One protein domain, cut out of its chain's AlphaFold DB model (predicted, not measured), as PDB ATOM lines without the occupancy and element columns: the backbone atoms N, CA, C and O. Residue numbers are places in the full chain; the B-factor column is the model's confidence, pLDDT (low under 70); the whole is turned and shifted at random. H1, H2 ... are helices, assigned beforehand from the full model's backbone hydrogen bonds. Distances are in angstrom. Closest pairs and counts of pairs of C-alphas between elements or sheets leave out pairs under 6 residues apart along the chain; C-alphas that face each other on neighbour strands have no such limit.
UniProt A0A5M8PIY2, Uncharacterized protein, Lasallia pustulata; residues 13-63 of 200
ATOM      1  N   PRO A  13     184.675 164.582 149.357       73.44
ATOM      2  CA  PRO A  13     184.565 165.475 150.514       73.44
ATOM      3  C   PRO A  13     184.223 164.723 151.816       73.44
ATOM      4  O   PRO A  13     184.549 165.211 152.897       73.44
ATOM      5  N   SER A  14     183.617 163.532 151.729       76.06
ATOM      6  CA  SER A  14     183.359 162.656 152.879       76.06
ATOM      7  C   SER A  14     184.637 162.129 153.530       76.06
ATOM      8  O   SER A  14     184.659 161.972 154.751       76.06
ATOM      9  N   ASP A  15     185.719 161.931 152.770       78.88
ATOM     10  CA  ASP A  15     186.995 161.456 153.323       78.88
ATOM     11  C   ASP A  15     187.609 162.493 154.267       78.88
ATOM     12  O   ASP A  15     188.161 162.145 155.309       78.88
ATOM     13  N   LEU A  16     187.454 163.785 153.957       79.38
ATOM     14  CA  LEU A  16     187.873 164.863 154.851       79.38
ATOM     15  C   LEU A  16     187.087 164.815 156.162       79.38
ATOM     16  O   LEU A  16     187.673 164.940 157.236       79.38
ATOM     17  N   THR A  17     185.768 164.623 156.085       82.31
ATOM     18  CA  THR A  17     184.916 164.496 157.274       82.31
ATOM     19  C   THR A  17     185.313 163.278 158.110       82.31
ATOM     20  O   THR A  17     185.398 163.387 159.330       82.31
ATOM     21  N   TYR A  18     185.623 162.149 157.466       83.12
ATOM     22  CA  TYR A  18     186.096 160.933 158.128       83.12
ATOM     23  C   TYR A  18     187.460 161.124 158.810       83.12
ATOM     24  O   TYR A  18     187.658 160.720 159.954       83.12
ATOM     25  N   LEU A  19     188.407 161.794 158.150       84.00
ATOM     26  CA  LEU A  19     189.703 162.111 158.752       84.00
ATOM     27  C   LEU A  19     189.553 163.071 159.937       84.00
ATOM     28  O   LEU A  19     190.192 162.869 160.967       84.00
ATOM     29  N   LEU A  20     188.685 164.082 159.826       83.00
ATOM     30  CA  LEU A  20     188.390 164.996 160.930       83.00
ATOM     31  C   LEU A  20     187.744 164.277 162.117       83.00
ATOM     32  O   LEU A  20     188.144 164.534 163.250       83.00
ATOM     33  N   SER A  21     186.788 163.370 161.887       85.25
ATOM     34  CA  SER A  21     186.154 162.616 162.973       85.25
ATOM     35  C   SER A  21     187.131 161.652 163.646       85.25
ATOM     36  O   SER A  21     187.110 161.535 164.868       85.25
ATOM     37  N   ASN A  22     188.044 161.036 162.889       88.81
ATOM     38  CA  ASN A  22     189.096 160.185 163.442       88.81
ATOM     39  C   ASN A  22     190.108 160.994 164.274       88.81
ATOM     40  O   ASN A  22     190.431 160.620 165.399       88.81
ATOM     41  N   ILE A  23     190.560 162.149 163.771       86.44
ATOM     42  CA  ILE A  23     191.429 163.065 164.532       86.44
ATOM     43  C   ILE A  23     190.727 163.527 165.811       86.44
ATOM     44  O   ILE A  23     191.352 163.584 166.868       86.44
ATOM     45  N   HIS A  24     189.436 163.841 165.723       84.94
ATOM     46  CA  HIS A  24     188.635 164.248 166.865       84.94
ATOM     47  C   HIS A  24     188.513 163.128 167.902       84.94
ATOM     48  O   HIS A  24     188.823 163.355 169.068       84.94
ATOM     49  N   ALA A  25     188.159 161.913 167.482       86.94
ATOM     50  CA  ALA A  25     188.072 160.751 168.361       86.94
ATOM     51  C   ALA A  25     189.424 160.434 169.025       86.94
ATOM     52  O   ALA A  25     189.484 160.218 170.233       86.94
ATOM     53  N   ALA A  26     190.525 160.488 168.271       89.50
ATOM     54  CA  ALA A  26     191.869 160.282 168.807       89.50
ATOM     55  C   ALA A  26     192.289 161.388 169.792       89.50
ATOM     56  O   ALA A  26     192.971 161.114 170.780       89.50
ATOM     57  N   ALA A  27     191.894 162.639 169.541       87.00
ATOM     58  CA  ALA A  27     192.137 163.742 170.464       87.00
ATOM     59  C   ALA A  27     191.330 163.570 171.757       87.00
ATOM     60  O   ALA A  27     191.903 163.696 172.835       87.00
ATOM     61  N   GLN A  28     190.046 163.213 171.661       84.69
ATOM     62  CA  GLN A  28     189.193 162.930 172.818       84.69
ATOM     63  C   GLN A  28     189.734 161.769 173.648       84.69
ATOM     64  O   GLN A  28     189.915 161.917 174.848       84.69
ATOM     65  N   GLN A  29     190.128 160.667 173.008       88.25
ATOM     66  CA  GLN A  29     190.729 159.529 173.701       88.25
ATOM     67  C   GLN A  29     192.002 159.924 174.469       88.25
ATOM     68  O   GLN A  29     192.231 159.446 175.578       88.25
ATOM     69  N   LYS A  30     192.831 160.814 173.908       87.12
ATOM     70  CA  LYS A  30     194.008 161.351 174.607       87.12
ATOM     71  C   LYS A  30     193.632 162.274 175.766       87.12
ATOM     72  O   LYS A  30     194.317 162.249 176.785       87.12
ATOM     73  N   LEU A  31     192.578 163.074 175.620       84.25
ATOM     74  CA  LEU A  31     192.070 163.917 176.704       84.25
ATOM     75  C   LEU A  31     191.519 163.074 177.846       84.25
ATOM     76  O   LEU A  31     191.869 163.335 178.987       84.25
ATOM     77  N   ASP A  32     190.761 162.026 177.542       84.44
ATOM     78  CA  ASP A  32     190.189 161.132 178.547       84.44
ATOM     79  C   ASP A  32     191.270 160.326 179.287       84.44
ATOM     80  O   ASP A  32     191.127 160.040 180.474       84.44
ATOM     81  N   GLN A  33     192.382 159.991 178.619       87.31
ATOM     82  CA  GLN A  33     193.550 159.373 179.262       87.31
ATOM     83  C   GLN A  33     194.315 160.345 180.169       87.31
ATOM     84  O   GLN A  33     194.797 159.944 181.227       87.31
ATOM     85  N   ALA A  34     194.475 161.601 179.745       83.12
ATOM     86  CA  ALA A  34     195.254 162.599 180.476       83.12
ATOM     87  C   ALA A  34     194.459 163.276 181.606       83.12
ATOM     88  O   ALA A  34     195.044 163.711 182.595       83.12
ATOM     89  N   ILE A  35     193.140 163.388 181.443       78.56
ATOM     90  CA  ILE A  35     192.207 164.070 182.343       78.56
ATOM     91  C   ILE A  35     190.951 163.189 182.449       78.56
ATOM     92  O   ILE A  35     189.961 163.429 181.751       78.56
ATOM     93  N   PRO A  36     190.988 162.124 183.271       76.06
ATOM     94  CA  PRO A  36     189.847 161.238 183.409       76.06
ATOM     95  C   PRO A  36     188.682 161.973 184.091       76.06
ATOM     96  O   PRO A  36     188.908 162.746 185.024       76.06
ATOM     97  N   PRO A  37     187.426 161.686 183.707       65.81
ATOM     98  CA  PRO A  37     186.240 162.364 184.241       65.81
ATOM     99  C   PRO A  37     186.021 162.137 185.749       65.81
ATOM    100  O   PRO A  37     185.203 162.807 186.366       65.81
ATOM    101  N   SER A  38     186.748 161.195 186.359       63.66
ATOM    102  CA  SER A  38     186.730 160.915 187.798       63.66
ATOM    103  C   SER A  38     187.736 161.739 188.610       63.66
ATOM    104  O   SER A  38     187.758 161.620 189.831       63.66
ATOM    105  N   ALA A  39     188.614 162.516 187.964       60.56
ATOM    106  CA  ALA A  39     189.606 163.344 188.655       60.56
ATOM    107  C   ALA A  39     189.022 164.654 189.215       60.56
ATOM    108  O   ALA A  39     189.709 165.345 189.965       60.56
ATOM    109  N   ALA A  40     187.770 164.987 188.880       61.34
ATOM    110  CA  ALA A  40     187.051 166.129 189.430       61.34
ATOM    111  C   ALA A  40     186.414 165.747 190.781       61.34
ATOM    112  O   ALA A  40     185.482 164.941 190.805       61.34
ATOM    113  N   PRO A  41     186.878 166.302 191.917       58.53
ATOM    114  CA  PRO A  41     186.448 165.834 193.228       58.53
ATOM    115  C   PRO A  41     184.979 166.129 193.563       58.53
ATOM    116  O   PRO A  41     184.468 165.459 194.447       58.53
ATOM    117  N   ASN A  42     184.284 167.062 192.890       58.34
ATOM    118  CA  ASN A  42     182.938 167.496 193.316       58.34
ATOM    119  C   ASN A  42     181.965 167.923 192.194       58.34
ATOM    120  O   ASN A  42     180.992 168.616 192.471       58.34
ATOM    121  N   GLY A  43     182.184 167.548 190.928       59.34
ATOM    122  CA  GLY A  43     181.266 167.943 189.841       59.34
ATOM    123  C   GLY A  43     181.200 169.456 189.565       59.34
ATOM    124  O   GLY A  43     180.337 169.898 188.812       59.34
ATOM    125  N   GLU A  44     182.111 170.242 190.147       57.88
ATOM    126  CA  GLU A  44     182.394 171.606 189.709       57.88
ATOM    127  C   GLU A  44     183.210 171.521 188.418       57.88
ATOM    128  O   GLU A  44     184.364 171.096 188.421       57.88
ATOM    129  N   ASP A  45     182.524 171.846 187.325       58.72
ATOM    130  CA  ASP A  45     182.963 172.001 185.942       58.72
ATOM    131  C   ASP A  45     184.478 171.938 185.704       58.72
ATOM    132  O   ASP A  45     185.241 172.804 186.140       58.72
ATOM    133  N   ASP A  46     184.901 170.969 184.885       67.31
ATOM    134  CA  ASP A  46     186.261 170.870 184.361       67.31
ATOM    135  C   ASP A  46     186.575 172.060 183.428       67.31
ATOM    136  O   ASP A  46     186.680 171.930 182.205       67.31
ATOM    137  N   ALA A  47     186.757 173.258 183.982       76.62
ATOM    138  CA  ALA A  47     187.093 174.468 183.237       76.62
ATOM    139  C   ALA A  47     188.366 174.266 182.399       76.62
ATOM    140  O   ALA A  47     188.483 174.780 181.283       76.62
ATOM    141  N   PHE A  48     189.304 173.459 182.909       77.12
ATOM    142  CA  PHE A  48     190.502 173.046 182.187       77.12
ATOM    143  C   PHE A  48     190.193 172.105 181.019       77.12
ATOM    144  O   PHE A  48     190.705 172.346 179.926       77.12
ATOM    145  N   ARG A  49     189.325 171.097 181.193       81.75
ATOM    146  CA  ARG A  49     188.910 170.189 180.107       81.75
ATOM    147  C   ARG A  49     188.188 170.963 179.013       81.75
ATOM    148  O   ARG A  49     188.619 170.909 177.868       81.75
ATOM    149  N   THR A  50     187.221 171.805 179.373       82.69
ATOM    150  CA  THR A  50     186.486 172.667 178.435       82.69
ATOM    151  C   THR A  50     187.421 173.612 177.672       82.69
ATOM    152  O   THR A  50     187.290 173.792 176.461       82.69
ATOM    153  N   LYS A  51     188.417 174.205 178.345       84.25
ATOM    154  CA  LYS A  51     189.401 175.086 177.697       84.25
ATOM    155  C   LYS A  51     190.327 174.323 176.748       84.25
ATOM    156  O   LYS A  51     190.653 174.841 175.678       84.25
ATOM    157  N   VAL A  52     190.754 173.118 177.118       84.62
ATOM    158  CA  VAL A  52     191.595 172.267 176.267       84.62
ATOM    159  C   VAL A  52     190.800 171.741 175.073       84.62
ATOM    160  O   VAL A  52     191.291 171.843 173.953       84.62
ATOM    161  N   GLU A  53     189.566 171.277 175.269       82.69
ATOM    162  CA  GLU A  53     188.642 170.905 174.192       82.69
ATOM    163  C   GLU A  53     188.449 172.077 173.224       82.69
ATOM    164  O   GLU A  53     188.642 171.929 172.016       82.69
ATOM    165  N   HIS A  54     188.186 173.280 173.743       84.94
ATOM    166  CA  HIS A  54     188.073 174.489 172.931       84.94
ATOM    167  C   HIS A  54     189.355 174.786 172.134       84.94
ATOM    168  O   HIS A  54     189.285 175.094 170.943       84.94
ATOM    169  N   LEU A  55     190.538 174.676 172.749       85.00
ATOM    170  CA  LEU A  55     191.818 174.879 172.061       85.00
ATOM    171  C   LEU A  55     192.071 173.815 170.990       85.00
ATOM    172  O   LEU A  55     192.536 174.157 169.903       85.00
ATOM    173  N   VAL A  56     191.752 172.552 171.264       83.50
ATOM    174  CA  VAL A  56     191.857 171.446 170.307       83.50
ATOM    175  C   VAL A  56     190.939 171.705 169.113       83.50
ATOM    176  O   VAL A  56     191.409 171.690 167.978       83.50
ATOM    177  N   HIS A  57     189.676 172.065 169.346       79.31
ATOM    178  CA  HIS A  57     188.741 172.452 168.289       79.31
ATOM    179  C   HIS A  57     189.211 173.679 167.498       79.31
ATOM    180  O   HIS A  57     189.076 173.726 166.275       79.31
ATOM    181  N   GLN A  58     189.801 174.669 168.168       81.88
ATOM    182  CA  GLN A  58     190.357 175.856 167.524       81.88
ATOM    183  C   GLN A  58     191.566 175.523 166.640       81.88
ATOM    184  O   GLN A  58     191.691 176.093 165.558       81.88
ATOM    185  N   HIS A  59     192.438 174.603 167.062       71.69
ATOM    186  CA  HIS A  59     193.602 174.166 166.282       71.69
ATOM    187  C   HIS A  59     193.236 173.187 165.160       71.69
ATOM    188  O   HIS A  59     193.934 173.131 164.150       71.69
ATOM    189  N   GLN A  60     192.134 172.448 165.313       66.50
ATOM    190  CA  GLN A  60     191.541 171.624 164.259       66.50
ATOM    191  C   GLN A  60     190.893 172.469 163.156       66.50
ATOM    192  O   GLN A  60     190.756 171.992 162.027       66.50
ATOM    193  N   ARG A  61     190.529 173.734 163.432       63.56
ATOM    194  CA  ARG A  61     190.189 174.664 162.350       63.56
ATOM    195  C   ARG A  61     191.426 174.836 161.474       63.56
ATOM    196  O   ARG A  61     192.507 175.098 161.997       63.56
ATOM    197  N   PRO A  62     191.293 174.699 160.149       57.91
ATOM    198  CA  PRO A  62     192.427 174.518 159.260       57.91
ATOM    199  C   PRO A  62     193.351 175.736 159.245       57.91
ATOM    200  O   PRO A  62     193.211 176.641 158.422       57.91
ATOM    201  N   ARG A  63     194.373 175.737 160.101       58.62
ATOM    202  CA  ARG A  63     195.540 176.602 159.945       58.62
ATOM    203  C   ARG A  63     196.395 175.958 158.847       58.62
ATOM    204  O   ARG A  63     197.248 175.133 159.129       58.62
TER     205      ARG A  63
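What this domain is: This is residues 13 to 63 of the 200 residues of an uncharacterized protein of Lasallia pustulata (UniProt A0A5M8PIY2). One long helix, H1, and a shorter one, H2, run side by side in opposite ways, a loose helical pair joined at one end of a rod by a wide loop. Residues 38 to 45 of that loop stick out at one end, and residues 13 to 19 of H1 stick out at the other. The printed part has 51 residues with two named helices, H1 then H2, and no named strand; the class is all helix. It is loose, with a radius of gyration of the C-alphas of 13.0 A, and spans 43 by 18 by 14 A.

How they stand to each other: H1, residues 13 to 34, and H2, residues 47 to 60, are close but not clearly touching. Their closest C-alphas, those of Ala 27 and Val 56, are 7.7 A apart. They run opposite ways at a shallow tilt of 28 degrees. In H1 and H2 every O i to N i+4 pair is within hydrogen-bond range.

Where its parts are: H1 measures 31.9 A from C-alpha 13 at (184.565, 165.475, 150.514) to C-alpha 34. H2 measures 19.7 A and ends with C-alpha 60 at (191.541, 171.624, 164.259).

The domain as a whole: The C-alphas farthest apart, those of Pro 13 and Asn 42, are 42.9 A apart. The printed part has no cut. The link from H1 to H2, 12 residues, is long. In this model, pLDDT is under 70 at residues 37 to 46 and 60 to 63.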